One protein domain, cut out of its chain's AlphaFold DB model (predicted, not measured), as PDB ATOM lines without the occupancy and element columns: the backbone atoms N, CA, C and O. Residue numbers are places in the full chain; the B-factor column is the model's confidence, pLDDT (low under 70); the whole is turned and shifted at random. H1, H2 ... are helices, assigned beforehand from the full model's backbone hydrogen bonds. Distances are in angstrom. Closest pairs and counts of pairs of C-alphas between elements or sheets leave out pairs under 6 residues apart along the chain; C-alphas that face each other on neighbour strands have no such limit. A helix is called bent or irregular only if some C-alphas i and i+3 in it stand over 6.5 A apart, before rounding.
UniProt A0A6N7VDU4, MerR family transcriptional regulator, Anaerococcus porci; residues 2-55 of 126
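What this domain is: This is residues 2 to 55 of the 126 residues of the protein "MerR family transcriptional regulator" of Anaerococcus porci (UniProt A0A6N7VDU4). A helical hairpin, the longer helix H2 with H3 folded back on it, makes one end of an elongated shape, and a loop of the unnamed stretch 8 to 26, doubling back at Asn 19, makes the other. The short helix H1 lies between these ends along the length, clear of both other helices. The printed part has 54 residues with three named helices, in the order H1, H2, H3, and no named strand; its class is all helix. It is only just loose, close to compact, with a radius of gyration of the C-alphas of 12.1 A, and spans 38 by 20 by 20 A.

How they stand to each other: H2, residues 27 to 41, and H3, residues 46 to 54, touch; their closest C-alphas are those of Ile 36 and Val 49, 6.5 A apart. They form a helical hairpin and run opposite ways at a steep tilt of 41 degrees. H1, residues 2 to 7, is apart from H2 and from H3. In the stretch before H2, residues 15 to 16 pair with residues 23 to 24, antiparallel. Every O i to N i+4 pair is within hydrogen-bond range in H1 and H3, and 9 of 11 are in H2.

Where its parts are: H2 is 21.7 A long, from C-alpha 27 at (123.459, 146.202, 159.676) to C-alpha 41 at (139.032, 161.180, 157.383). It is neither bent nor irregular, but only just: C-alphas 28 and 31 are 6.3 A apart. H3 is 12.5 A long and ends at C-alpha 54, (129.938, 152.454, 142.665). H1 is 8.7 A long and begins at C-alpha 2, (122.862, 160.986, 157.258).

The domain as a whole: The two C-alphas farthest apart, those of Asn 19 and Leu 42, are 38.5 A apart. The link from H1 to H2, 19 residues, is long; that from H2 to H3, 4 residues, is tight. The printed part has no cut. Its mean pLDDT is 85.4, and no printed residue is under 70.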
ATOM      1  N   LEU A   2     123.516 162.021 158.091       74.62
ATOM      2  CA  LEU A   2     122.862 160.986 157.258       74.62
ATOM      3  C   LEU A   2     121.897 161.554 156.198       74.62
ATOM      4  O   LEU A   2     122.027 161.244 155.023       74.62
ATOM      5  N   ARG A   3     121.032 162.503 156.584       79.88
ATOM      6  CA  ARG A   3     120.129 163.235 155.668       79.88
ATOM      7  C   ARG A   3     120.827 163.845 154.450       79.88
ATOM      8  O   ARG A   3     120.258 163.889 153.368       79.88
ATOM      9  N   TYR A   4     122.044 164.349 154.637       82.88
ATOM     10  CA  TYR A   4     122.799 164.967 153.554       82.88
ATOM     11  C   TYR A   4     123.365 163.912 152.605       82.88
ATOM     12  O   TYR A   4     123.245 164.066 151.397       82.88
ATOM     13  N   TYR A   5     123.899 162.815 153.145       84.81
ATOM     14  CA  TYR A   5     124.369 161.682 152.345       84.81
ATOM     15  C   TYR A   5     123.231 161.017 151.562       84.81
ATOM     16  O   TYR A   5     123.438 160.638 150.416       84.81
ATOM     17  N   GLU A   6     122.024 160.953 152.126       82.88
ATOM     18  CA  GLU A   6     120.823 160.530 151.393       82.88
ATOM     19  C   GLU A   6     120.475 161.492 150.257       82.88
ATOM     20  O   GLU A   6     120.218 161.055 149.140       82.88
ATOM     21  N   LYS A   7     120.511 162.807 150.519       83.75
ATOM     22  CA  LYS A   7     120.210 163.837 149.514       83.75
ATOM     23  C   LYS A   7     121.141 163.757 148.302       83.75
ATOM     24  O   LYS A   7     120.691 163.977 147.186       83.75
ATOM     25  N   ILE A   8     122.418 163.451 148.523       82.88
ATOM     26  CA  ILE A   8     123.408 163.285 147.447       82.88
ATOM     27  C   ILE A   8     123.472 161.842 146.914       82.88
ATOM     28  O   ILE A   8     124.349 161.529 146.120       82.88
ATOM     29  N   GLY A   9     122.574 160.955 147.357       79.94
ATOM     30  CA  GLY A   9     122.470 159.576 146.869       79.94
ATOM     31  C   GLY A   9     123.553 158.613 147.365       79.94
ATOM     32  O   GLY A   9     123.578 157.466 146.929       79.94
ATOM     33  N   LEU A  10     124.411 159.041 148.292       81.88
ATOM     34  CA  LEU A  10     125.548 158.264 148.794       81.88
ATOM     35  C   LEU A  10     125.116 157.092 149.686       81.88
ATOM     36  O   LEU A  10     125.802 156.078 149.780       81.88
ATOM     37  N   ILE A  11     123.980 157.243 150.363       85.00
ATOM     38  CA  ILE A  11     123.360 156.210 151.193       85.00
ATOM     39  C   ILE A  11     121.855 156.229 150.953       85.00
ATOM     40  O   ILE A  11     121.282 157.276 150.654       85.00
ATOM     41  N   LYS A  12     121.194 155.091 151.139       84.94
ATOM     42  CA  LYS A  12     119.732 155.012 151.129       84.94
ATOM     43  C   LYS A  12     119.268 154.261 152.369       84.94
ATOM     44  O   LYS A  12     119.916 153.278 152.730       84.94
ATOM     45  N   PRO A  13     118.200 154.705 153.042       87.50
ATOM     46  CA  PRO A  13     117.636 153.944 154.143       87.50
ATOM     47  C   PRO A  13     117.103 152.619 153.605       87.50
ATOM     48  O   PRO A  13     116.625 152.549 152.474       87.50
ATOM     49  N   HIS A  14     117.219 151.564 154.405       87.75
ATOM     50  CA  HIS A  14     116.653 150.267 154.049       87.75
ATOM     51  C   HIS A  14     115.123 150.321 154.061       87.75
ATOM     52  O   HIS A  14     114.469 149.743 153.200       87.75
ATOM     53  N   TYR A  15     114.565 151.061 155.019       89.38
ATOM     54  CA  TYR A  15     113.130 151.248 155.172       89.38
ATOM     55  C   TYR A  15     112.826 152.658 155.693       89.38
ATOM     56  O   TYR A  15     113.568 153.204 156.515       89.38
ATOM     57  N   ILE A  16     111.736 153.251 155.204       89.44
ATOM     58  CA  ILE A  16     111.186 154.515 155.699       89.44
ATOM     59  C   ILE A  16     109.773 154.222 156.188       89.44
ATOM     60  O   ILE A  16     108.938 153.771 155.409       89.44
ATOM     61  N   ASP A  17     109.508 154.493 157.462       91.38
ATOM     62  CA  ASP A  17     108.159 154.417 158.009       91.38
ATOM     63  C   ASP A  17     107.330 155.599 157.490       91.38
ATOM     64  O   ASP A  17     107.677 156.758 157.718       91.38
ATOM     65  N   LEU A  18     106.235 155.307 156.787       88.38
ATOM     66  CA  LEU A  18     105.364 156.304 156.164       88.38
ATOM     67  C   LEU A  18     104.552 157.112 157.185       88.38
ATOM     68  O   LEU A  18     104.191 158.251 156.900       88.38
ATOM     69  N   ASN A  19     104.301 156.560 158.375       90.44
ATOM     70  CA  ASN A  19     103.494 157.222 159.403       90.44
ATOM     71  C   ASN A  19     104.325 158.190 160.245       90.44
ATOM     72  O   ASN A  19     103.869 159.274 160.599       90.44
ATOM     73  N   SER A  20     105.561 157.806 160.564       89.25
ATOM     74  CA  SER A  20     106.444 158.580 161.442       89.25
ATOM     75  C   SER A  20     107.566 159.309 160.692       89.25
ATOM     76  O   SER A  20     108.264 160.145 161.268       89.25
ATOM     77  N   SER A  21     107.763 159.014 159.401       85.75
ATOM     78  CA  SER A  21     108.905 159.471 158.593       85.75
ATOM     79  C   SER A  21     110.280 159.064 159.155       85.75
ATOM     80  O   SER A  21     111.309 159.637 158.766       85.75
ATOM     81  N   TYR A  22     110.326 158.079 160.061       88.56
ATOM     82  CA  TYR A  22     111.576 157.528 160.584       88.56
ATOM     83  C   TYR A  22     112.265 156.635 159.555       88.56
ATOM     84  O   TYR A  22     111.633 155.981 158.729       88.56
ATOM     85  N   ARG A  23     113.599 156.618 159.612       87.50
ATOM     86  CA  ARG A  23     114.449 155.893 158.666       87.50
ATOM     87  C   ARG A  23     115.226 154.815 159.383       87.50
ATOM     88  O   ARG A  23     115.903 155.094 160.372       87.50
ATOM     89  N   TYR A  24     115.160 153.617 158.833       88.50
ATOM     90  CA  TYR A  24     115.782 152.426 159.375       88.50
ATOM     91  C   TYR A  24     116.869 151.957 158.415       88.50
ATOM     92  O   TYR A  24     116.650 151.852 157.206       88.50
ATOM     93  N   TYR A  25     118.053 151.697 158.962       87.25
ATOM     94  CA  TYR A  25     119.200 151.185 158.220       87.25
ATOM     95  C   TYR A  25     119.498 149.765 158.685       87.25
ATOM     96  O   TYR A  25     119.432 149.473 159.879       87.25
ATOM     97  N   HIS A  26     119.834 148.894 157.742       87.81
ATOM     98  CA  HIS A  26     120.208 147.518 158.046       87.81
ATOM     99  C   HIS A  26     121.690 147.433 158.448       87.81
ATOM    100  O   HIS A  26     122.506 148.252 158.019       87.81
ATOM    101  N   THR A  27     122.067 146.420 159.230       83.75
ATOM    102  CA  THR A  27     123.459 146.202 159.676       83.75
ATOM    103  C   THR A  27     124.427 146.035 158.505       83.75
ATOM    104  O   THR A  27     125.534 146.559 158.549       83.75
ATOM    105  N   SER A  28     123.988 145.419 157.405       80.00
ATOM    106  CA  SER A  28     124.781 145.308 156.169       80.00
ATOM    107  C   SER A  28     125.128 146.661 155.529       80.00
ATOM    108  O   SER A  28     126.096 146.761 154.782       80.00
ATOM    109  N   GLN A  29     124.390 147.734 155.832       82.56
ATOM    110  CA  GLN A  29     124.711 149.083 155.352       82.56
ATOM    111  C   GLN A  29     125.805 149.753 156.199       82.56
ATOM    112  O   GLN A  29     126.392 150.747 155.767       82.56
ATOM    113  N   PHE A  30     126.117 149.205 157.380       83.38
ATOM    114  CA  PHE A  30     127.125 149.731 158.305       83.38
ATOM    115  C   PHE A  30     128.545 149.695 157.734       83.38
ATOM    116  O   PHE A  30     129.324 150.622 157.953       83.38
ATOM    117  N   GLU A  31     128.872 148.693 156.923       81.81
ATOM    118  CA  GLU A  31     130.172 148.614 156.247       81.81
ATOM    119  C   GLU A  31     130.396 149.792 155.289       81.81
ATOM    120  O   GLU A  31     131.470 150.406 155.271       81.81
ATOM    121  N   ASN A  32     129.352 150.186 154.556       82.25
ATOM    122  CA  ASN A  32     129.396 151.354 153.678       82.25
ATOM    123  C   ASN A  32     129.578 152.639 154.490       82.25
ATOM    124  O   ASN A  32     130.363 153.504 154.106       82.25
ATOM    125  N   PHE A  33     128.920 152.750 155.648       85.94
ATOM    126  CA  PHE A  33     129.113 153.881 156.556       85.94
ATOM    127  C   PHE A  33     130.547 153.989 157.073       85.94
ATOM    128  O   PHE A  33     131.113 155.086 157.068       85.94
ATOM    129  N   ASN A  34     131.152 152.870 157.475       86.62
ATOM    130  CA  ASN A  34     132.543 152.839 157.932       86.62
ATOM    131  C   ASN A  34     133.506 153.248 156.820       86.62
ATOM    132  O   ASN A  34     134.408 154.053 157.050       86.62
ATOM    133  N   THR A  35     133.256 152.771 155.606       85.81
ATOM    134  CA  THR A  35     134.041 153.119 154.420       85.81
ATOM    135  C   THR A  35     133.946 154.610 154.103       85.81
ATOM    136  O   THR A  35     134.968 155.286 153.996       85.81
ATOM    137  N   ILE A  36     132.730 155.163 154.038       88.00
ATOM    138  CA  ILE A  36     132.509 156.600 153.824       88.00
ATOM    139  C   ILE A  36     133.236 157.406 154.901       88.00
ATOM    140  O   ILE A  36     133.935 158.371 154.594       88.00
ATOM    141  N   ARG A  37     133.097 157.014 156.173       88.25
ATOM    142  CA  ARG A  37     133.747 157.701 157.293       88.25
ATOM    143  C   ARG A  37     135.267 157.682 157.152       88.25
ATOM    144  O   ARG A  37     135.890 158.728 157.317       88.25
ATOM    145  N   TYR A  38     135.847 156.530 156.831       88.06
ATOM    146  CA  TYR A  38     137.285 156.377 156.628       88.06
ATOM    147  C   TYR A  38     137.798 157.279 155.499       88.06
ATOM    148  O   TYR A  38     138.712 158.076 155.708       88.06
ATOM    149  N   LEU A  39     137.148 157.251 154.336       87.31
ATOM    150  CA  LEU A  39     137.544 158.071 153.188       87.31
ATOM    151  C   LEU A  39     137.401 159.577 153.464       87.31
ATOM    152  O   LEU A  39     138.227 160.378 153.026       87.31
ATOM    153  N   ARG A  40     136.403 159.977 154.259       89.62
ATOM    154  CA  ARG A  40     136.258 161.368 154.714       89.62
ATOM    155  C   ARG A  40     137.374 161.799 155.662       89.62
ATOM    156  O   ARG A  40     137.804 162.945 155.569       89.62
ATOM    157  N   ILE A  41     137.863 160.909 156.527       88.69
ATOM    158  CA  ILE A  41     139.032 161.180 157.383       88.69
ATOM    159  C   ILE A  41     140.290 161.386 156.533       88.69
ATOM    160  O   ILE A  41     141.085 162.271 156.835       88.69
ATOM    161  N   LEU A  42     140.435 160.650 155.426       85.75
ATOM    162  CA  LEU A  42     141.524 160.852 154.459       85.75
ATOM    163  C   LEU A  42     141.404 162.159 153.653       85.75
ATOM    164  O   LEU A  42     142.249 162.446 152.805       85.75
ATOM    165  N   GLY A  43     140.368 162.962 153.903       86.75
ATOM    166  CA  GLY A  43     140.142 164.228 153.221       86.75
ATOM    167  C   GLY A  43     139.579 164.070 151.813       86.75
ATOM    168  O   GLY A  43     139.662 165.020 151.037       86.75
ATOM    169  N   MET A  44     139.013 162.908 151.473       88.06
ATOM    170  CA  MET A  44     138.419 162.719 150.155       88.06
ATOM    171  C   MET A  44     137.107 163.504 150.008       88.06
ATOM    172  O   MET A  44     136.275 163.533 150.936       88.06
ATOM    173  N   PRO A  45     136.884 164.131 148.844       87.38
ATOM    174  CA  PRO A  45     135.635 164.810 148.551       87.38
ATOM    175  C   PRO A  45     134.517 163.781 148.283       87.38
ATOM    176  O   PRO A  45     134.761 162.612 147.984       87.38
ATOM    177  N   LEU A  46     133.265 164.174 148.533       86.69
ATOM    178  CA  LEU A  46     132.130 163.237 148.597       86.69
ATOM    179  C   LEU A  46     131.729 162.650 147.239       86.69
ATOM    180  O   LEU A  46     131.205 161.543 147.192       86.69
ATOM    181  N   ASP A  47     131.989 163.380 146.164       85.25
ATOM    182  CA  ASP A  47     131.897 162.922 144.779       85.25
ATOM    183  C   ASP A  47     132.824 161.722 144.527       85.25
ATOM    184  O   ASP A  47     132.356 160.683 144.063       85.25
ATOM    185  N   LYS A  48     134.091 161.800 144.954       84.19
ATOM    186  CA  LYS A  48     135.045 160.681 144.870       84.19
ATOM    187  C   LYS A  48     134.666 159.506 145.761       84.19
ATOM    188  O   LYS A  48     134.817 158.353 145.370       84.19
ATOM    189  N   VAL A  49     134.107 159.779 146.939       87.38
ATOM    190  CA  VAL A  49     133.545 158.718 147.791       87.38
ATOM    191  C   VAL A  49     132.362 158.029 147.101       87.38
ATOM    192  O   VAL A  49     132.225 156.815 147.209       87.38
ATOM    193  N   SER A  50     131.522 158.766 146.370       84.81
ATOM    194  CA  SER A  50     130.421 158.174 145.603       84.81
ATOM    195  C   SER A  50     130.920 157.317 144.443       84.81
ATOM    196  O   SER A  50     130.389 156.229 144.231       84.81
ATOM    197  N   GLU A  51     131.932 157.785 143.710       83.25
ATOM    198  CA  GLU A  51     132.588 157.036 142.631       83.25
ATOM    199  C   GLU A  51     133.147 155.705 143.157       83.25
ATOM    200  O   GLU A  51     132.820 154.646 142.627       83.25
ATOM    201  N   PHE A  52     133.853 155.745 144.292       84.12
ATOM    202  CA  PHE A  52     134.371 154.560 144.979       84.12
ATOM    203  C   PHE A  52     133.280 153.555 145.371       84.12
ATOM    204  O   PHE A  52     133.468 152.343 145.281       84.12
ATOM    205  N   LEU A  53     132.133 154.026 145.873       81.88
ATOM    206  CA  LEU A  53     131.068 153.112 146.297       81.88
ATOM    207  C   LEU A  53     130.417 152.391 145.111       81.88
ATOM    208  O   LEU A  53     129.914 151.283 145.322       81.88
ATOM    209  N   ASN A  54     130.456 153.000 143.919       82.25
ATOM    210  CA  ASN A  54     129.938 152.454 142.665       82.25
ATOM    211  C   ASN A  54     130.948 151.536 141.953       82.25
ATOM    212  O   ASN A  54     130.546 150.496 141.436       82.25
ATOM    213  N   ASP A  55     132.241 151.879 141.957       81.50
ATOM    214  CA  ASP A  55     133.334 151.052 141.426       81.50
ATOM    215  C   ASP A  55     134.350 150.717 142.527       81.50
ATOM    216  O   ASP A  55     135.227 151.507 142.879       81.50
TER     217      ASP A  55